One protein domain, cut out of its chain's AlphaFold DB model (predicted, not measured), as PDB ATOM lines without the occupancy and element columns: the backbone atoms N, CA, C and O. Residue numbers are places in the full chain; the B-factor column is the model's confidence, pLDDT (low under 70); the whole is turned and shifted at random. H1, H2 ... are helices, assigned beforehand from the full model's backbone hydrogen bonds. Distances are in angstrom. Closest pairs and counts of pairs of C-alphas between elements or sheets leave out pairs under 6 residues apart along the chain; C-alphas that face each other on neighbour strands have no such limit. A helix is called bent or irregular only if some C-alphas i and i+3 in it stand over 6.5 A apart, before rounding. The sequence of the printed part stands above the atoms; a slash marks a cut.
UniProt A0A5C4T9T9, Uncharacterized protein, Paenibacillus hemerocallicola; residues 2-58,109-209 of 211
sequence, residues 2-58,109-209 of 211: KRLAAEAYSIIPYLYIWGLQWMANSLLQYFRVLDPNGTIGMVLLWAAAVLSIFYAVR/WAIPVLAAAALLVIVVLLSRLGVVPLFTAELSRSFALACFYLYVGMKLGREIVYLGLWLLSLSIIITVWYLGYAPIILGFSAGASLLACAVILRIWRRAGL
ATOM      1  N   LYS A   2     148.295 179.985 115.605       51.47
ATOM      2  CA  LYS A   2     147.027 179.210 115.641       51.47
ATOM      3  C   LYS A   2     146.960 177.982 114.700       51.47
ATOM      4  O   LYS A   2     146.333 176.994 115.055       51.47
ATOM      5  N   ARG A   3     147.644 178.000 113.544       59.97
ATOM      6  CA  ARG A   3     147.694 176.842 112.621       59.97
ATOM      7  C   ARG A   3     148.510 175.656 113.159       59.97
ATOM      8  O   ARG A   3     148.102 174.521 112.967       59.97
ATOM      9  N   LEU A   4     149.590 175.915 113.904       60.00
ATOM     10  CA  LEU A   4     150.419 174.859 114.508       60.00
ATOM     11  C   LEU A   4     149.671 174.114 115.624       60.00
ATOM     12  O   LEU A   4     149.852 172.914 115.800       60.00
ATOM     13  N   ALA A   5     148.786 174.813 116.342       61.62
ATOM     14  CA  ALA A   5     147.933 174.193 117.351       61.62
ATOM     15  C   ALA A   5     146.904 173.238 116.721       61.62
ATOM     16  O   ALA A   5     146.673 172.159 117.256       61.62
ATOM     17  N   ALA A   6     146.324 173.596 115.571       66.19
ATOM     18  CA  ALA A   6     145.355 172.751 114.876       66.19
ATOM     19  C   ALA A   6     145.978 171.453 114.323       66.19
ATOM     20  O   ALA A   6     145.348 170.401 114.392       66.19
ATOM     21  N   GLU A   7     147.224 171.493 113.842       68.00
ATOM     22  CA  GLU A   7     147.926 170.282 113.382       68.00
ATOM     23  C   GLU A   7     148.363 169.373 114.534       68.00
ATOM     24  O   GLU A   7     148.178 168.156 114.466       68.00
ATOM     25  N   ALA A   8     148.847 169.945 115.642       65.38
ATOM     26  CA  ALA A   8     149.187 169.172 116.841       65.38
ATOM     27  C   ALA A   8     147.982 168.380 117.393       65.38
ATOM     28  O   ALA A   8     148.147 167.321 117.999       65.38
ATOM     29  N   TYR A   9     146.760 168.853 117.133       66.00
ATOM     30  CA  TYR A   9     145.517 168.211 117.561       66.00
ATOM     31  C   TYR A   9     145.227 166.873 116.878       66.00
ATOM     32  O   TYR A   9     144.638 165.988 117.502       66.00
ATOM     33  N   SER A  10     145.655 166.700 115.625       76.75
ATOM     34  CA  SER A  10     145.480 165.442 114.885       76.75
ATOM     35  C   SER A  10     146.363 164.317 115.446       76.75
ATOM     36  O   SER A  10     146.009 163.140 115.383       76.75
ATOM     37  N   ILE A  11     147.478 164.680 116.088       79.06
ATOM     38  CA  ILE A  11     148.496 163.750 116.592       79.06
ATOM     39  C   ILE A  11     148.121 163.094 117.933       79.06
ATOM     40  O   ILE A  11     148.575 161.988 118.226       79.06
ATOM     41  N   ILE A  12     147.250 163.720 118.732       79.06
ATOM     42  CA  ILE A  12     146.839 163.231 120.063       79.06
ATOM     43  C   ILE A  12     146.233 161.812 120.032       79.06
ATOM     44  O   ILE A  12     146.701 160.960 120.791       79.06
ATOM     45  N   PRO A  13     145.212 161.504 119.202       79.69
ATOM     46  CA  PRO A  13     144.666 160.147 119.142       79.69
ATOM     47  C   PRO A  13     145.701 159.132 118.643       79.69
ATOM     48  O   PRO A  13     145.711 157.995 119.109       79.69
ATOM     49  N   TYR A  14     146.608 159.557 117.761       76.94
ATOM     50  CA  TYR A  14     147.665 158.708 117.222       76.94
ATOM     51  C   TYR A  14     148.665 158.294 118.307       76.94
ATOM     52  O   TYR A  14     148.982 157.115 118.435       76.94
ATOM     53  N   LEU A  15     149.085 159.237 119.159       76.06
ATOM     54  CA  LEU A  15     149.928 158.966 120.331       76.06
ATOM     55  C   LEU A  15     149.267 157.973 121.295       76.06
ATOM     56  O   LEU A  15     149.942 157.098 121.833       76.06
ATOM     57  N   TYR A  16     147.950 158.085 121.490       76.38
ATOM     58  CA  TYR A  16     147.206 157.209 122.394       76.38
ATOM     59  C   TYR A  16     147.135 155.776 121.867       76.38
ATOM     60  O   TYR A  16     147.471 154.842 122.588       76.38
ATOM     61  N   ILE A  17     146.738 155.609 120.600       82.38
ATOM     62  CA  ILE A  17     146.646 154.299 119.941       82.38
ATOM     63  C   ILE A  17     148.026 153.645 119.899       82.38
ATOM     64  O   ILE A  17     148.173 152.472 120.243       82.38
ATOM     65  N   TRP A  18     149.050 154.419 119.546       79.75
ATOM     66  CA  TRP A  18     150.403 153.904 119.419       79.75
ATOM     67  C   TRP A  18     151.016 153.520 120.773       79.75
ATOM     68  O   TRP A  18     151.610 152.448 120.894       79.75
ATOM     69  N   GLY A  19     150.814 154.335 121.814       73.75
ATOM     70  CA  GLY A  19     151.258 154.018 123.173       73.75
ATOM     71  C   GLY A  19     150.575 152.772 123.744       73.75
ATOM     72  O   GLY A  19     151.241 151.919 124.331       73.75
ATOM     73  N   LEU A  20     149.267 152.613 123.509       77.12
ATOM     74  CA  LEU A  20     148.511 151.423 123.921       77.12
ATOM     75  C   LEU A  20     148.979 150.161 123.198       77.12
ATOM     76  O   LEU A  20     149.137 149.122 123.836       77.12
ATOM     77  N   GLN A  21     149.241 150.253 121.892       84.00
ATOM     78  CA  GLN A  21     149.798 149.147 121.115       84.00
ATOM     79  C   GLN A  21     151.146 148.694 121.689       84.00
ATOM     80  O   GLN A  21     151.399 147.497 121.805       84.00
ATOM     81  N   TRP A  22     151.993 149.640 122.092       75.00
ATOM     82  CA  TRP A  22     153.278 149.351 122.725       75.00
ATOM     83  C   TRP A  22     153.142 148.672 124.085       75.00
ATOM     84  O   TRP A  22     153.795 147.655 124.331       75.00
ATOM     85  N   MET A  23     152.266 149.191 124.948       74.50
ATOM     86  CA  MET A  23     151.970 148.569 126.239       74.50
ATOM     87  C   MET A  23     151.458 147.139 126.050       74.50
ATOM     88  O   MET A  23     151.956 146.225 126.699       74.50
ATOM     89  N   ALA A  24     150.518 146.933 125.124       80.19
ATOM     90  CA  ALA A  24     149.946 145.622 124.840       80.19
ATOM     91  C   ALA A  24     150.989 144.638 124.289       80.19
ATOM     92  O   ALA A  24     151.030 143.491 124.726       80.19
ATOM     93  N   ASN A  25     151.860 145.083 123.378       78.81
ATOM     94  CA  ASN A  25     152.926 144.246 122.825       78.81
ATOM     95  C   ASN A  25     153.934 143.815 123.902       78.81
ATOM     96  O   ASN A  25     154.304 142.644 123.972       78.81
ATOM     97  N   SER A  26     154.319 144.742 124.783       74.00
ATOM     98  CA  SER A  26     155.244 144.471 125.894       74.00
ATOM     99  C   SER A  26     154.621 143.520 126.919       74.00
ATOM    100  O   SER A  26     155.271 142.600 127.408       74.00
ATOM    101  N   LEU A  27     153.328 143.702 127.197       77.00
ATOM    102  CA  LEU A  27     152.563 142.827 128.081       77.00
ATOM    103  C   LEU A  27     152.426 141.415 127.491       77.00
ATOM    104  O   LEU A  27     152.567 140.432 128.209       77.00
ATOM    105  N   LEU A  28     152.205 141.292 126.179       77.38
ATOM    106  CA  LEU A  28     152.154 140.003 125.482       77.38
ATOM    107  C   LEU A  28     153.500 139.274 125.498       77.38
ATOM    108  O   LEU A  28     153.532 138.062 125.708       77.38
ATOM    109  N   GLN A  29     154.608 139.992 125.301       74.44
ATOM    110  CA  GLN A  29     155.944 139.415 125.464       74.44
ATOM    111  C   GLN A  29     156.179 138.938 126.895       74.44
ATOM    112  O   GLN A  29     156.647 137.818 127.081       74.44
ATOM    113  N   TYR A  30     155.798 139.740 127.896       74.06
ATOM    114  CA  TYR A  30     155.869 139.333 129.298       74.06
ATOM    115  C   TYR A  30     155.095 138.040 129.545       74.06
ATOM    116  O   TYR A  30     155.631 137.100 130.124       74.06
ATOM    117  N   PHE A  31     153.859 137.962 129.047       74.38
ATOM    118  CA  PHE A  31     153.031 136.771 129.194       74.38
ATOM    119  C   PHE A  31     153.622 135.539 128.508       74.38
ATOM    120  O   PHE A  31     153.502 134.444 129.049       74.38
ATOM    121  N   ARG A  32     154.301 135.695 127.364       72.44
ATOM    122  CA  ARG A  32     155.026 134.584 126.724       72.44
ATOM    123  C   ARG A  32     156.231 134.112 127.531       72.44
ATOM    124  O   ARG A  32     156.505 132.920 127.539       72.44
ATOM    125  N   VAL A  33     156.951 135.025 128.182       73.19
ATOM    126  CA  VAL A  33     158.109 134.678 129.022       73.19
ATOM    127  C   VAL A  33     157.668 134.024 130.332       73.19
ATOM    128  O   VAL A  33     158.312 133.082 130.783       73.19
ATOM    129  N   LEU A  34     156.568 134.493 130.933       69.06
ATOM    130  CA  LEU A  34     156.032 133.924 132.174       69.06
ATOM    131  C   LEU A  34     155.399 132.548 131.992       69.06
ATOM    132  O   LEU A  34     155.312 131.800 132.962       69.06
ATOM    133  N   ASP A  35     154.939 132.226 130.785       63.38
ATOM    134  CA  ASP A  35     154.333 130.933 130.513       63.38
ATOM    135  C   ASP A  35     154.864 130.288 129.232       63.38
ATOM    136  O   ASP A  35     154.200 130.315 128.187       63.38
ATOM    137  N   PRO A  36     156.047 129.656 129.316       69.00
ATOM    138  CA  PRO A  36     156.582 128.872 128.211       69.00
ATOM    139  C   PRO A  36     155.676 127.685 127.830       69.00
ATOM    140  O   PRO A  36     155.785 127.191 126.710       69.00
ATOM    141  N   ASN A  37     154.760 127.257 128.712       75.00
ATOM    142  CA  ASN A  37     153.843 126.133 128.490       75.00
ATOM    143  C   ASN A  37     152.486 126.547 127.882       75.00
ATOM    144  O   ASN A  37     151.691 125.679 127.526       75.00
ATOM    145  N   GLY A  38     152.201 127.847 127.727       67.44
ATOM    146  CA  GLY A  38     150.999 128.351 127.044       67.44
ATOM    147  C   GLY A  38     149.695 128.339 127.862       67.44
ATOM    148  O   GLY A  38     148.635 128.688 127.333       67.44
ATOM    149  N   THR A  39     149.750 128.010 129.150       74.19
ATOM    150  CA  THR A  39     148.599 127.950 130.075       74.19
ATOM    151  C   THR A  39     147.868 129.296 130.205       74.19
ATOM    152  O   THR A  39     146.643 129.354 130.120       74.19
ATOM    153  N   ILE A  40     148.594 130.407 130.335       64.81
ATOM    154  CA  ILE A  40     148.084 131.774 130.445       64.81
ATOM    155  C   ILE A  40     147.434 132.186 129.132       64.81
ATOM    156  O   ILE A  40     146.389 132.827 129.155       64.81
ATOM    157  N   GLY A  41     147.999 131.780 127.990       66.12
ATOM    158  CA  GLY A  41     147.376 131.991 126.684       66.12
ATOM    159  C   GLY A  41     145.994 131.344 126.617       66.12
ATOM    160  O   GLY A  41     145.038 131.980 126.178       66.12
ATOM    161  N   MET A  42     145.869 130.124 127.143       72.75
ATOM    162  CA  MET A  42     144.603 129.401 127.230       72.75
ATOM    163  C   MET A  42     143.625 130.082 128.196       72.75
ATOM    164  O   MET A  42     142.469 130.294 127.834       72.75
ATOM    165  N   VAL A  43     144.080 130.518 129.375       73.56
ATOM    166  CA  VAL A  43     143.253 131.262 130.346       73.56
ATOM    167  C   VAL A  43     142.779 132.603 129.777       73.56
ATOM    168  O   VAL A  43     141.617 132.956 129.963       73.56
ATOM    169  N   LEU A  44     143.623 133.334 129.042       74.06
ATOM    170  CA  LEU A  44     143.238 134.592 128.394       74.06
ATOM    171  C   LEU A  44     142.212 134.363 127.281       74.06
ATOM    172  O   LEU A  44     141.288 135.158 127.136       74.06
ATOM    173  N   LEU A  45     142.358 133.281 126.512       78.44
ATOM    174  CA  LEU A  45     141.397 132.878 125.482       78.44
ATOM    175  C   LEU A  45     140.042 132.538 126.103       78.44
ATOM    176  O   LEU A  45     139.012 133.016 125.629       78.44
ATOM    177  N   TRP A  46     140.047 131.787 127.205       81.31
ATOM    178  CA  TRP A  46     138.848 131.510 127.991       81.31
ATOM    179  C   TRP A  46     138.237 132.792 128.562       81.31
ATOM    180  O   TRP A  46     137.031 132.994 128.442       81.31
ATOM    181  N   ALA A  47     139.046 133.703 129.102       78.12
ATOM    182  CA  ALA A  47     138.576 134.989 129.609       78.12
ATOM    183  C   ALA A  47     137.973 135.862 128.495       78.12
ATOM    184  O   ALA A  47     136.909 136.446 128.689       78.12
ATOM    185  N   ALA A  48     138.597 135.913 127.315       74.50
ATOM    186  CA  ALA A  48     138.088 136.632 126.150       74.50
ATOM    187  C   ALA A  48     136.786 136.011 125.620       74.50
ATOM    188  O   ALA A  48     135.851 136.743 125.296       74.50
ATOM    189  N   ALA A  49     136.688 134.679 125.591       81.06
ATOM    190  CA  ALA A  49     135.466 133.970 125.222       81.06
ATOM    191  C   ALA A  49     134.328 134.278 126.206       81.06
ATOM    192  O   ALA A  49     133.232 134.649 125.782       81.06
ATOM    193  N   VAL A  50     134.596 134.224 127.514       83.88
ATOM    194  CA  VAL A  50     133.623 134.571 128.562       83.88
ATOM    195  C   VAL A  50     133.201 136.035 128.455       83.88
ATOM    196  O   VAL A  50     132.009 136.334 128.507       83.88
ATOM    197  N   LEU A  51     134.146 136.954 128.241       84.62
ATOM    198  CA  LEU A  51     133.859 138.381 128.104       84.62
ATOM    199  C   LEU A  51     133.045 138.677 126.833       84.62
ATOM    200  O   LEU A  51     132.121 139.487 126.879       84.62
ATOM    201  N   SER A  52     133.331 137.988 125.725       76.44
ATOM    202  CA  SER A  52     132.569 138.076 124.473       76.44
ATOM    203  C   SER A  52     131.141 137.553 124.641       76.44
ATOM    204  O   SER A  52     130.193 138.210 124.211       76.44
ATOM    205  N   ILE A  53     130.963 136.414 125.317       84.94
ATOM    206  CA  ILE A  53     129.639 135.867 125.649       84.94
ATOM    207  C   ILE A  53     128.878 136.850 126.544       84.94
ATOM    208  O   ILE A  53     127.721 137.167 126.276       84.94
ATOM    209  N   PHE A  54     129.534 137.401 127.563       84.94
ATOM    210  CA  PHE A  54     128.929 138.363 128.478       84.94
ATOM    211  C   PHE A  54     128.482 139.650 127.764       84.94
ATOM    212  O   PHE A  54     127.373 140.138 127.997       84.94
ATOM    213  N   TYR A  55     129.303 140.174 126.849       79.44
ATOM    214  CA  TYR A  55     128.944 141.327 126.020       79.44
ATOM    215  C   TYR A  55     127.823 141.015 125.023       79.44
ATOM    216  O   TYR A  55     126.942 141.853 124.836       79.44
ATOM    217  N   ALA A  56     127.803 139.822 124.423       79.69
ATOM    218  CA  ALA A  56     126.727 139.398 123.525       79.69
ATOM    219  C   ALA A  56     125.385 139.275 124.268       79.69
ATOM    220  O   ALA A  56     124.366 139.786 123.799       79.69
ATOM    221  N   VAL A  57     125.392 138.691 125.469       80.25
ATOM    222  CA  VAL A  57     124.199 138.556 126.320       80.25
ATOM    223  C   VAL A  57     123.689 139.924 126.781       80.25
ATOM    224  O   VAL A  57     122.484 140.177 126.738       80.25
ATOM    225  N   ARG A  58     124.580 140.858 127.146       76.31
ATOM    226  CA  ARG A  58     124.179 142.236 127.484       76.31
ATOM    227  C   ARG A  58     123.701 143.044 126.275       76.31
ATOM    228  O   ARG A  58     122.760 143.822 126.410       76.31
ATOM    229  N   TRP A 109     170.299 174.848 131.495       56.94
ATOM    230  CA  TRP A 109     169.687 173.911 130.565       56.94
ATOM    231  C   TRP A 109     170.646 173.235 129.573       56.94
ATOM    232  O   TRP A 109     170.273 172.226 128.982       56.94
ATOM    233  N   ALA A 110     171.877 173.716 129.399       55.06
ATOM    234  CA  ALA A 110     172.858 173.085 128.513       55.06
ATOM    235  C   ALA A 110     173.399 171.769 129.085       55.06
ATOM    236  O   ALA A 110     173.675 170.843 128.328       55.06
ATOM    237  N   ILE A 111     173.493 171.654 130.410       62.38
ATOM    238  CA  ILE A 111     174.001 170.457 131.092       62.38
ATOM    239  C   ILE A 111     173.156 169.206 130.772       62.38
ATOM    240  O   ILE A 111     173.734 168.213 130.325       62.38
ATOM    241  N   PRO A 112     171.811 169.210 130.906       59.22
ATOM    242  CA  PRO A 112     171.009 168.036 130.556       59.22
ATOM    243  C   PRO A 112     171.010 167.739 129.051       59.22
ATOM    244  O   PRO A 112     170.949 166.576 128.663       59.22
ATOM    245  N   VAL A 113     171.119 168.765 128.199       61.81
ATOM    246  CA  VAL A 113     171.181 168.589 126.739       61.81
ATOM    247  C   VAL A 113     172.487 167.916 126.330       61.81
ATOM    248  O   VAL A 113     172.472 166.963 125.552       61.81
ATOM    249  N   LEU A 114     173.610 168.362 126.893       66.69
ATOM    250  CA  LEU A 114     174.919 167.774 126.636       66.69
ATOM    251  C   LEU A 114     174.994 166.336 127.168       66.69
ATOM    252  O   LEU A 114     175.508 165.458 126.481       66.69
ATOM    253  N   ALA A 115     174.419 166.073 128.346       63.56
ATOM    254  CA  ALA A 115     174.338 164.731 128.918       63.56
ATOM    255  C   ALA A 115     173.489 163.782 128.055       63.56
ATOM    256  O   ALA A 115     173.897 162.649 127.805       63.56
ATOM    257  N   ALA A 116     172.343 164.246 127.544       61.72
ATOM    258  CA  ALA A 116     171.499 163.463 126.645       61.72
ATOM    259  C   ALA A 116     172.189 163.185 125.301       61.72
ATOM    260  O   ALA A 116     172.139 162.058 124.808       61.72
ATOM    261  N   ALA A 117     172.871 164.182 124.728       63.97
ATOM    262  CA  ALA A 117     173.638 164.022 123.496       63.97
ATOM    263  C   ALA A 117     174.808 163.041 123.676       63.97
ATOM    264  O   ALA A 117     175.007 162.164 122.838       63.97
ATOM    265  N   ALA A 118     175.538 163.132 124.791       67.94
ATOM    266  CA  ALA A 118     176.622 162.209 125.118       67.94
ATOM    267  C   ALA A 118     176.116 160.766 125.285       67.94
ATOM    268  O   ALA A 118     176.703 159.840 124.728       67.94
ATOM    269  N   LEU A 119     174.990 160.567 125.975       62.44
ATOM    270  CA  LEU A 119     174.354 159.251 126.099       62.44
ATOM    271  C   LEU A 119     173.893 158.691 124.753       62.44
ATOM    272  O   LEU A 119     174.053 157.498 124.505       62.44
ATOM    273  N   LEU A 120     173.378 159.542 123.866       63.53
ATOM    274  CA  LEU A 120     172.994 159.153 122.510       63.53
ATOM    275  C   LEU A 120     174.206 158.657 121.718       63.53
ATOM    276  O   LEU A 120     174.149 157.583 121.118       63.53
ATOM    277  N   VAL A 121     175.324 159.380 121.784       70.44
ATOM    278  CA  VAL A 121     176.584 158.967 121.153       70.44
ATOM    279  C   VAL A 121     177.057 157.621 121.703       70.44
ATOM    280  O   VAL A 121     177.402 156.744 120.915       70.44
ATOM    281  N   ILE A 122     177.006 157.417 123.022       64.19
ATOM    282  CA  ILE A 122     177.397 156.155 123.672       64.19
ATOM    283  C   ILE A 122     176.523 154.986 123.192       64.19
ATOM    284  O   ILE A 122     177.051 153.938 122.826       64.19
ATOM    285  N   VAL A 123     175.201 155.158 123.119       64.38
ATOM    286  CA  VAL A 123     174.273 154.105 122.661       64.38
ATOM    287  C   VAL A 123     174.460 153.772 121.178       64.38
ATOM    288  O   VAL A 123     174.417 152.599 120.792       64.38
ATOM    289  N   VAL A 124     174.716 154.777 120.336       64.19
ATOM    290  CA  VAL A 124     175.047 154.572 118.915       64.19
ATOM    291  C   VAL A 124     176.372 153.824 118.768       64.19
ATOM    292  O   VAL A 124     176.474 152.922 117.933       64.19
ATOM    293  N   LEU A 125     177.361 154.139 119.607       64.50
ATOM    294  CA  LEU A 125     178.639 153.431 119.650       64.50
ATOM    295  C   LEU A 125     178.451 151.958 120.040       64.50
ATOM    296  O   LEU A 125     178.964 151.076 119.355       64.50
ATOM    297  N   LEU A 126     177.657 151.680 121.083       61.94
ATOM    298  CA  LEU A 126     177.318 150.314 121.500       61.94
ATOM    299  C   LEU A 126     176.568 149.539 120.404       61.94
ATOM    300  O   LEU A 126     176.827 148.353 120.212       61.94
ATOM    301  N   SER A 127     175.685 150.199 119.648       59.28
ATOM    302  CA  SER A 127     174.986 149.570 118.516       59.28
ATOM    303  C   SER A 127     175.939 149.221 117.370       59.28
ATOM    304  O   SER A 127     175.827 148.152 116.773       59.28
ATOM    305  N   ARG A 128     176.914 150.092 117.081       66.56
ATOM    306  CA  ARG A 128     177.962 149.852 116.074       66.56
ATOM    307  C   ARG A 128     178.873 148.677 116.427       66.56
ATOM    308  O   ARG A 128     179.402 148.051 115.515       66.56
ATOM    309  N   LEU A 129     179.035 148.377 117.714       69.75
ATOM    310  CA  LEU A 129     179.859 147.268 118.199       69.75
ATOM    311  C   LEU A 129     179.212 145.886 117.983       69.75
ATOM    312  O   LEU A 129     179.877 144.877 118.188       69.75
ATOM    313  N   GLY A 130     177.948 145.810 117.539       58.50
ATOM    314  CA  GLY A 130     177.333 144.563 117.058       58.50
ATOM    315  C   GLY A 130     177.140 143.470 118.117       58.50
ATOM    316  O   GLY A 130     176.869 142.326 117.766       58.50
ATOM    317  N   VAL A 131     177.266 143.804 119.405       55.50
ATOM    318  CA  VAL A 131     177.420 142.805 120.476       55.50
ATOM    319  C   VAL A 131     176.134 142.010 120.756       55.50
ATOM    320  O   VAL A 131     176.229 140.897 121.258       55.50
ATOM    321  N   VAL A 132     174.929 142.496 120.404       51.72
ATOM    322  CA  VAL A 132     173.676 141.735 120.621       51.72
ATOM    323  C   VAL A 132     172.584 142.082 119.581       51.72
ATOM    324  O   VAL A 132     171.951 143.134 119.698       51.72
ATOM    325  N   PRO A 133     172.295 141.224 118.582       55.16
ATOM    326  CA  PRO A 133     171.356 141.535 117.490       55.16
ATOM    327  C   PRO A 133     169.859 141.399 117.838       55.16
ATOM    328  O   PRO A 133     169.025 141.934 117.116       55.16
ATOM    329  N   LEU A 134     169.488 140.718 118.932       53.28
ATOM    330  CA  LEU A 134     168.073 140.509 119.298       53.28
ATOM    331  C   LEU A 134     167.508 141.578 120.248       53.28
ATOM    332  O   LEU A 134     166.350 141.957 120.121       53.28
ATOM    333  N   PHE A 135     168.325 142.118 121.158       57.06
ATOM    334  CA  PHE A 135     167.888 143.136 122.127       57.06
ATOM    335  C   PHE A 135     167.968 144.570 121.580       57.06
ATOM    336  O   PHE A 135     167.291 145.471 122.072       57.06
ATOM    337  N   THR A 136     168.775 144.796 120.542       60.72
ATOM    338  CA  THR A 136     169.058 146.126 119.984       60.72
ATOM    339  C   THR A 136     167.856 146.764 119.299       60.72
ATOM    340  O   THR A 136     167.703 147.980 119.383       60.72
ATOM    341  N   ALA A 137     166.973 145.989 118.664       62.25
ATOM    342  CA  ALA A 137     165.821 146.541 117.946       62.25
ATOM    343  C   ALA A 137     164.803 147.225 118.880       62.25
ATOM    344  O   ALA A 137     164.294 148.298 118.561       62.25
ATOM    345  N   GLU A 138     164.527 146.649 120.050       63.19
ATOM    346  CA  GLU A 138     163.574 147.226 121.010       63.19
ATOM    347  C   GLU A 138     164.200 148.322 121.871       63.19
ATOM    348  O   GLU A 138     163.571 149.368 122.076       63.19
ATOM    349  N   LEU A 139     165.453 148.134 122.309       66.12
ATOM    350  CA  LEU A 139     166.182 149.139 123.086       66.12
ATOM    351  C   LEU A 139     166.421 150.412 122.269       66.12
ATOM    352  O   LEU A 139     166.153 151.513 122.742       66.12
ATOM    353  N   SER A 140     166.875 150.277 121.018       66.44
ATOM    354  CA  SER A 140     167.115 151.436 120.147       66.44
ATOM    355  C   SER A 140     165.834 152.216 119.875       66.44
ATOM    356  O   SER A 140     165.859 153.444 119.823       66.44
ATOM    357  N   ARG A 141     164.694 151.529 119.756       66.94
ATOM    358  CA  ARG A 141     163.410 152.160 119.457       66.94
ATOM    359  C   ARG A 141     162.851 152.951 120.637       66.94
ATOM    360  O   ARG A 141     162.340 154.049 120.440       66.94
ATOM    361  N   SER A 142     162.963 152.418 121.849       68.62
ATOM    362  CA  SER A 142     162.556 153.106 123.083       68.62
ATOM    363  C   SER A 142     163.513 154.250 123.434       68.62
ATOM    364  O   SER A 142     163.064 155.335 123.803       68.62
ATOM    365  N   PHE A 143     164.812 154.071 123.191       67.81
ATOM    366  CA  PHE A 143     165.807 155.133 123.325       67.81
ATOM    367  C   PHE A 143     165.585 156.272 122.315       67.81
ATOM    368  O   PHE A 143     165.577 157.445 122.688       67.81
ATOM    369  N   ALA A 144     165.303 155.946 121.049       70.50
ATOM    370  CA  ALA A 144     164.941 156.932 120.030       70.50
ATOM    371  C   ALA A 144     163.675 157.714 120.414       70.50
ATOM    372  O   ALA A 144     163.614 158.926 120.205       70.50
ATOM    373  N   LEU A 145     162.692 157.045 121.024       67.50
ATOM    374  CA  LEU A 145     161.488 157.674 121.569       67.50
ATOM    375  C   LEU A 145     161.816 158.656 122.697       67.50
ATOM    376  O   LEU A 145     161.308 159.773 122.676       67.50
ATOM    377  N   ALA A 146     162.695 158.290 123.634       70.25
ATOM    378  CA  ALA A 146     163.134 159.184 124.705       70.25
ATOM    379  C   ALA A 146     163.858 160.428 124.153       70.25
ATOM    380  O   ALA A 146     163.566 161.553 124.568       70.25
ATOM    381  N   CYS A 147     164.740 160.252 123.164       67.19
ATOM    382  CA  CYS A 147     165.407 161.363 122.479       67.19
ATOM    383  C   CYS A 147     164.416 162.256 121.726       67.19
ATOM    384  O   CYS A 147     164.496 163.480 121.823       67.19
ATOM    385  N   PHE A 148     163.452 161.662 121.018       75.62
ATOM    386  CA  PHE A 148     162.384 162.405 120.351       75.62
ATOM    387  C   PHE A 148     161.566 163.217 121.360       75.62
ATOM    388  O   PHE A 148     161.260 164.382 121.120       75.62
ATOM    389  N   TYR A 149     161.267 162.635 122.518       68.56
ATOM    390  CA  TYR A 149     160.510 163.286 123.580       68.56
ATOM    391  C   TYR A 149     161.269 164.464 124.207       68.56
ATOM    392  O   TYR A 149     160.679 165.516 124.444       68.56
ATOM    393  N   LEU A 150     162.586 164.334 124.406       71.44
ATOM    394  CA  LEU A 150     163.456 165.446 124.808       71.44
ATOM    395  C   LEU A 150     163.477 166.553 123.750       71.44
ATOM    396  O   LEU A 150     163.294 167.723 124.085       71.44
ATOM    397  N   TYR A 151     163.628 166.187 122.477       74.50
ATOM    398  CA  TYR A 151     163.651 167.136 121.365       74.50
ATOM    399  C   TYR A 151     162.332 167.910 121.233       74.50
ATOM    400  O   TYR A 151     162.330 169.134 121.097       74.50
ATOM    401  N   VAL A 152     161.192 167.221 121.336       69.44
ATOM    402  CA  VAL A 152     159.864 167.852 121.336       69.44
ATOM    403  C   VAL A 152     159.649 168.681 122.604       69.44
ATOM    404  O   VAL A 152     159.111 169.785 122.525       69.44
ATOM    405  N   GLY A 153     160.113 168.203 123.760       70.44
ATOM    406  CA  GLY A 153     160.026 168.919 125.033       70.44
ATOM    407  C   GLY A 153     160.742 170.264 125.016       70.44
ATOM    408  O   GLY A 153     160.211 171.241 125.541       70.44
ATOM    409  N   MET A 154     161.871 170.363 124.311       70.44
ATOM    410  CA  MET A 154     162.563 171.642 124.112       70.44
ATOM    411  C   MET A 154     161.707 172.678 123.370       70.44
ATOM    412  O   MET A 154     161.891 173.874 123.583       70.44
ATOM    413  N   LYS A 155     160.761 172.247 122.524       71.19
ATOM    414  CA  LYS A 155     159.846 173.148 121.810       71.19
ATOM    415  C   LYS A 155     158.514 173.389 122.517       71.19
ATOM    416  O   LYS A 155     157.931 174.448 122.305       71.19
ATOM    417  N   LEU A 156     158.009 172.431 123.300       64.56
ATOM    418  CA  LEU A 156     156.664 172.504 123.893       64.56
ATOM    419  C   LEU A 156     156.630 172.918 125.373       64.56
ATOM    420  O   LEU A 156     155.560 173.290 125.844       64.56
ATOM    421  N   GLY A 157     157.752 172.900 126.102       76.44
ATOM    422  CA  GLY A 157     157.818 173.442 127.464       76.44
ATOM    423  C   GLY A 157     158.582 172.579 128.467       76.44
ATOM    424  O   GLY A 157     158.842 171.392 128.265       76.44
ATOM    425  N   ARG A 158     158.928 173.202 129.600       75.69
ATOM    426  CA  ARG A 158     159.812 172.638 130.635       75.69
ATOM    427  C   ARG A 158     159.264 171.357 131.279       75.69
ATOM    428  O   ARG A 158     160.049 170.513 131.695       75.69
ATOM    429  N   GLU A 159     157.945 171.177 131.326       75.75
ATOM    430  CA  GLU A 159     157.313 169.998 131.942       75.75
ATOM    431  C   GLU A 159     157.554 168.705 131.145       75.75
ATOM    432  O   GLU A 159     157.779 167.645 131.728       75.75
ATOM    433  N   ILE A 160     157.577 168.786 129.811       74.19
ATOM    434  CA  ILE A 160     157.805 167.625 128.931       74.19
ATOM    435  C   ILE A 160     159.265 167.166 129.016       74.19
ATOM    436  O   ILE A 160     159.547 165.969 128.934       74.19
ATOM    437  N   VAL A 161     160.186 168.101 129.261       76.12
ATOM    438  CA  VAL A 161     161.606 167.796 129.473       76.12
ATOM    439  C   VAL A 161     161.797 166.920 130.711       76.12
ATOM    440  O   VAL A 161     162.534 165.943 130.630       76.12
ATOM    441  N   TYR A 162     161.099 167.190 131.824       76.25
ATOM    442  CA  TYR A 162     161.185 166.347 133.026       76.25
ATOM    443  C   TYR A 162     160.710 164.911 132.771       76.25
ATOM    444  O   TYR A 162     161.342 163.974 133.252       76.25
ATOM    445  N   LEU A 163     159.654 164.722 131.973       74.50
ATOM    446  CA  LEU A 163     159.178 163.387 131.585       74.50
ATOM    447  C   LEU A 163     160.187 162.645 130.700       74.50
ATOM    448  O   LEU A 163     160.451 161.467 130.933       74.50
ATOM    449  N   GLY A 164     160.782 163.333 129.721       74.06
ATOM    450  CA  GLY A 164     161.833 162.759 128.876       74.06
ATOM    451  C   GLY A 164     163.087 162.393 129.673       74.06
ATOM    452  O   GLY A 164     163.655 161.320 129.485       74.06
ATOM    453  N   LEU A 165     163.486 163.247 130.618       73.12
ATOM    454  CA  LEU A 165     164.638 163.008 131.487       73.12
ATOM    455  C   LEU A 165     164.389 161.845 132.458       73.12
ATOM    456  O   LEU A 165     165.278 161.031 132.692       73.12
ATOM    457  N   TRP A 166     163.168 161.738 132.986       77.25
ATOM    458  CA  TRP A 166     162.754 160.626 133.839       77.25
ATOM    459  C   TRP A 166     162.778 159.288 133.082       77.25
ATOM    460  O   TRP A 166     163.352 158.319 133.575       77.25
ATOM    461  N   LEU A 167     162.250 159.254 131.853       71.38
ATOM    462  CA  LEU A 167     162.324 158.101 130.940       71.38
ATOM    463  C   LEU A 167     163.762 157.675 130.636       71.38
ATOM    464  O   LEU A 167     164.084 156.486 130.620       71.38
ATOM    465  N   LEU A 168     164.625 158.653 130.374       70.88
ATOM    466  CA  LEU A 168     166.029 158.425 130.061       70.88
ATOM    467  C   LEU A 168     166.775 157.871 131.284       70.88
ATOM    468  O   LEU A 168     167.530 156.911 131.150       70.88
ATOM    469  N   SER A 169     166.486 158.391 132.479       77.31
ATOM    470  CA  SER A 169     167.014 157.863 133.742       77.31
ATOM    471  C   SER A 169     166.590 156.407 133.976       77.31
ATOM    472  O   SER A 169     167.430 155.544 134.233       77.31
ATOM    473  N   LEU A 170     165.305 156.093 133.782       72.44
ATOM    474  CA  LEU A 170     164.792 154.721 133.872       72.44
ATOM    475  C   LEU A 170     165.460 153.785 132.863       72.44
ATOM    476  O   LEU A 170     165.827 152.667 133.215       72.44
ATOM    477  N   SER A 171     165.673 154.258 131.635       72.88
ATOM    478  CA  SER A 171     166.345 153.484 130.590       72.88
ATOM    479  C   SER A 171     167.767 153.109 131.003       72.88
ATOM    480  O   SER A 171     168.150 151.950 130.871       72.88
ATOM    481  N   ILE A 172     168.530 154.046 131.575       73.25
ATOM    482  CA  ILE A 172     169.888 153.781 132.076       73.25
ATOM    483  C   ILE A 172     169.856 152.755 133.209       73.25
ATOM    484  O   ILE A 172     170.597 151.775 133.160       73.25
ATOM    485  N   ILE A 173     168.979 152.938 134.201       79.12
ATOM    486  CA  ILE A 173     168.867 152.026 135.351       79.12
ATOM    487  C   ILE A 173     168.559 150.599 134.881       79.12
ATOM    488  O   ILE A 173     169.219 149.654 135.310       79.12
ATOM    489  N   ILE A 174     167.608 150.443 133.959       72.31
ATOM    490  CA  ILE A 174     167.215 149.137 133.414       72.31
ATOM    491  C   ILE A 174     168.352 148.519 132.593       72.31
ATOM    492  O   ILE A 174     168.594 147.317 132.686       72.31
ATOM    493  N   THR A 175     169.080 149.337 131.829       70.25
ATOM    494  CA  THR A 175     170.219 148.872 131.025       70.25
ATOM    495  C   THR A 175     171.373 148.398 131.903       70.25
ATOM    496  O   THR A 175     172.086 147.492 131.503       70.25
ATOM    497  N   VAL A 176     171.568 148.973 133.093       74.00
ATOM    498  CA  VAL A 176     172.660 148.579 133.999       74.00
ATOM    499  C   VAL A 176     172.274 147.387 134.878       74.00
ATOM    500  O   VAL A 176     173.085 146.485 135.067       74.00
ATOM    501  N   TRP A 177     171.048 147.357 135.409       80.25
ATOM    502  CA  TRP A 177     170.653 146.394 136.448       80.25
ATOM    503  C   TRP A 177     169.732 145.267 135.970       80.25
ATOM    504  O   TRP A 177     169.585 144.270 136.672       80.25
ATOM    505  N   TYR A 178     169.096 145.396 134.803       69.62
ATOM    506  CA  TYR A 178     167.960 144.554 134.410       69.62
ATOM    507  C   TYR A 178     168.055 144.013 132.973       69.62
ATOM    508  O   TYR A 178     167.027 143.842 132.318       69.62
ATOM    509  N   LEU A 179     169.253 143.652 132.480       66.38
ATOM    510  CA  LEU A 179     169.432 143.116 131.113       66.38
ATOM    511  C   LEU A 179     168.499 141.936 130.764       66.38
ATOM    512  O   LEU A 179     168.128 141.790 129.604       66.38
ATOM    513  N   GLY A 180     168.087 141.120 131.742       67.31
ATOM    514  CA  GLY A 180     167.184 139.981 131.516       67.31
ATOM    515  C   GLY A 180     165.689 140.324 131.412       67.31
ATOM    516  O   GLY A 180     164.946 139.607 130.753       67.31
ATOM    517  N   TYR A 181     165.241 141.425 132.023       67.56
ATOM    518  CA  TYR A 181     163.827 141.863 132.056       67.56
ATOM    519  C   TYR A 181     163.597 143.199 131.334       67.56
ATOM    520  O   TYR A 181     162.478 143.720 131.312       67.56
ATOM    521  N   ALA A 182     164.656 143.743 130.732       66.12
ATOM    522  CA  ALA A 182     164.687 145.051 130.105       66.12
ATOM    523  C   ALA A 182     163.502 145.328 129.166       66.12
ATOM    524  O   ALA A 182     162.817 146.319 129.407       66.12
ATOM    525  N   PRO A 183     163.177 144.490 128.163       64.38
ATOM    526  CA  PRO A 183     162.162 144.853 127.168       64.38
ATOM    527  C   PRO A 183     160.765 145.061 127.771       64.38
ATOM    528  O   PRO A 183     160.030 145.948 127.340       64.38
ATOM    529  N   ILE A 184     160.425 144.325 128.832       68.38
ATOM    530  CA  ILE A 184     159.110 144.395 129.479       68.38
ATOM    531  C   ILE A 184     158.924 145.733 130.199       68.38
ATOM    532  O   ILE A 184     157.943 146.445 129.971       68.38
ATOM    533  N   ILE A 185     159.874 146.084 131.067       71.94
ATOM    534  CA  ILE A 185     159.800 147.300 131.888       71.94
ATOM    535  C   ILE A 185     159.971 148.535 130.995       71.94
ATOM    536  O   ILE A 185     159.272 149.542 131.150       71.94
ATOM    537  N   LEU A 186     160.865 148.441 130.011       71.25
ATOM    538  CA  LEU A 186     161.162 149.519 129.080       71.25
ATOM    539  C   LEU A 186     159.960 149.806 128.169       71.25
ATOM    540  O   LEU A 186     159.558 150.960 128.033       71.25
ATOM    541  N   GLY A 187     159.317 148.770 127.626       71.50
ATOM    542  CA  GLY A 187     158.135 148.919 126.781       71.50
ATOM    543  C   GLY A 187     156.899 149.421 127.536       71.50
ATOM    544  O   GLY A 187     156.176 150.290 127.035       71.50
ATOM    545  N   PHE A 188     156.692 148.968 128.777       74.38
ATOM    546  CA  PHE A 188     155.597 149.456 129.623       74.38
ATOM    547  C   PHE A 188     155.792 150.924 130.027       74.38
ATOM    548  O   PHE A 188     154.863 151.725 129.907       74.38
ATOM    549  N   SER A 189     157.001 151.308 130.453       76.06
ATOM    550  CA  SER A 189     157.296 152.698 130.835       76.06
ATOM    551  C   SER A 189     157.231 153.661 129.644       76.06
ATOM    552  O   SER A 189     156.689 154.762 129.775       76.06
ATOM    553  N   ALA A 190     157.679 153.229 128.459       72.25
ATOM    554  CA  ALA A 190     157.547 153.995 127.224       72.25
ATOM    555  C   ALA A 190     156.070 154.254 126.882       72.25
ATOM    556  O   ALA A 190     155.688 155.401 126.638       72.25
ATOM    557  N   GLY A 191     155.214 153.227 126.949       74.81
ATOM    558  CA  GLY A 191     153.769 153.372 126.740       74.81
ATOM    559  C   GLY A 191     153.100 154.283 127.776       74.81
ATOM    560  O   GLY A 191     152.329 155.175 127.411       74.81
ATOM    561  N   ALA A 192     153.449 154.131 129.058       76.25
ATOM    562  CA  ALA A 192     152.934 154.972 130.139       76.25
ATOM    563  C   ALA A 192     153.312 156.453 129.962       76.25
ATOM    564  O   ALA A 192     152.490 157.335 130.215       76.25
ATOM    565  N   SER A 193     154.519 156.741 129.468       73.25
ATOM    566  CA  SER A 193     154.959 158.114 129.201       73.25
ATOM    567  C   SER A 193     154.173 158.789 128.069       73.25
ATOM    568  O   SER A 193     153.803 159.955 128.192       73.25
ATOM    569  N   LEU A 194     153.845 158.057 126.996       75.75
ATOM    570  CA  LEU A 194     153.015 158.560 125.896       75.75
ATOM    571  C   LEU A 194     151.588 158.826 126.372       75.75
ATOM    572  O   LEU A 194     150.975 159.822 125.985       75.75
ATOM    573  N   LEU A 195     151.077 157.967 127.256       77.75
ATOM    574  CA  LEU A 195     149.783 158.168 127.895       77.75
ATOM    575  C   LEU A 195     149.795 159.431 128.766       77.75
ATOM    576  O   LEU A 195     148.893 160.259 128.653       77.75
ATOM    577  N   ALA A 196     150.836 159.615 129.583       79.62
ATOM    578  CA  ALA A 196     151.027 160.816 130.390       79.62
ATOM    579  C   ALA A 196     151.125 162.077 129.512       79.62
ATOM    580  O   ALA A 196     150.470 163.074 129.815       79.62
ATOM    581  N   CYS A 197     151.836 162.009 128.379       72.06
ATOM    582  CA  CYS A 197     151.876 163.065 127.360       72.06
ATOM    583  C   CYS A 197     150.476 163.435 126.874       72.06
ATOM    584  O   CYS A 197     150.062 164.594 126.902       72.06
ATOM    585  N   ALA A 198     149.715 162.426 126.451       77.69
ATOM    586  CA  ALA A 198     148.378 162.621 125.921       77.69
ATOM    587  C   ALA A 198     147.424 163.181 126.985       77.69
ATOM    588  O   ALA A 198     146.564 164.003 126.665       77.69
ATOM    589  N   VAL A 199     147.584 162.787 128.254       80.56
ATOM    590  CA  VAL A 199     146.824 163.340 129.385       80.56
ATOM    591  C   VAL A 199     147.182 164.807 129.615       80.56
ATOM    592  O   VAL A 199     146.264 165.620 129.724       80.56
ATOM    593  N   ILE A 200     148.469 165.169 129.617       79.25
ATOM    594  CA  ILE A 200     148.912 166.563 129.778       79.25
ATOM    595  C   ILE A 200     148.329 167.445 128.662       79.25
ATOM    596  O   ILE A 200     147.705 168.470 128.942       79.25
ATOM    597  N   LEU A 201     148.401 166.988 127.405       74.44
ATOM    598  CA  LEU A 201     147.839 167.690 126.246       74.44
ATOM    599  C   LEU A 201     146.311 167.797 126.336       74.44
ATOM    600  O   LEU A 201     145.718 168.820 125.984       74.44
ATOM    601  N   ARG A 202     145.648 166.763 126.862       78.94
ATOM    602  CA  ARG A 202     144.199 166.772 127.091       78.94
ATOM    603  C   ARG A 202     143.790 167.750 128.191       78.94
ATOM    604  O   ARG A 202     142.702 168.318 128.092       78.94
ATOM    605  N   ILE A 203     144.609 167.940 129.224       81.38
ATOM    606  CA  ILE A 203     144.370 168.932 130.283       81.38
ATOM    607  C   ILE A 203     144.532 170.341 129.711       81.38
ATOM    608  O   ILE A 203     143.636 171.168 129.883       81.38
ATOM    609  N   TRP A 204     145.591 170.584 128.939       78.25
ATOM    610  CA  TRP A 204     145.809 171.857 128.246       78.25
ATOM    611  C   TRP A 204     144.661 172.208 127.301       78.25
ATOM    612  O   TRP A 204     144.208 173.349 127.286       78.25
ATOM    613  N   ARG A 205     144.093 171.223 126.593       72.12
ATOM    614  CA  ARG A 205     142.863 171.417 125.809       72.12
ATOM    615  C   ARG A 205     141.696 171.936 126.652       72.12
ATOM    616  O   ARG A 205     140.931 172.763 126.171       72.12
ATOM    617  N   ARG A 206     141.501 171.410 127.867       77.62
ATOM    618  CA  ARG A 206     140.395 171.853 128.733       77.62
ATOM    619  C   ARG A 206     140.638 173.261 129.273       77.62
ATOM    620  O   ARG A 206     139.677 174.004 129.428       77.62
ATOM    621  N   ALA A 207     141.895 173.620 129.532       77.94
ATOM    622  CA  ALA A 207     142.278 174.948 130.003       77.94
ATOM    623  C   ALA A 207     142.227 176.012 128.886       77.94
ATOM    624  O   ALA A 207     141.762 177.123 129.117       77.94
ATOM    625  N   GLY A 208     142.606 175.655 127.654       62.09
ATOM    626  CA  GLY A 208     142.604 176.535 126.476       62.09
ATOM    627  C   GLY A 208     141.223 176.872 125.896       62.09
ATOM    628  O   GLY A 208     141.149 177.514 124.857       62.09
ATOM    629  N   LEU A 209     140.135 176.449 126.550       49.38
ATOM    630  CA  LEU A 209     138.759 176.891 126.272       49.38
ATOM    631  C   LEU A 209     138.344 178.099 127.140       49.38
ATOM    632  O   LEU A 209     137.176 178.479 127.151       49.38
TER     633      LEU A 209
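This is residues 2 to 58 and 109 to 209 of the 211 residues of an uncharacterized protein of Paenibacillus hemerocallicola (UniProt A0A5C4T9T9). A loose, flat spread of helices: H1b packs on H6 of an up-and-down bundle, H4, H5 and H6, each running against the one before. H2 makes a V with H1b, and its residues 42 to 58 stick out. The printed part has 158 residues, six named helices, H1 to H6, and no named strand: all helix, radius of gyration of the C-alphas 18.9 A, spans 56 by 51 by 20 A.

H1, residues 2 to 34, was assigned as one helix by its hydrogen bonds but is bent, C-alphas 10 and 13 being 6.8 A apart. Its arms are H1a, 2 to 10, from C-alpha 2 at (147.027, 179.210, 115.641), and H1b, 13 to 34. H2 is 39 to 58, H3 110 to 128, H4 136 to 156, H5 158 to 177. H6, 182 to 207, spans 37.4 A, ending at (142.278, 174.948, 130.003).

H1b touches H6, closest C-alphas Gly 19 and Gly 191, 4.4 A. H3 only just touches H4, with 3 pairs of C-alphas within 8 A, closest Ser 127 and Thr 136, 7.0 A. Every O i to N i+4 pair is within hydrogen-bond range except in H1a, 4 of 5, and H4, 16 of 17.

Residues 59 to 108 are cut out, a C-alpha gap of 55.5 A. pLDDT is under 70 for 62 residues.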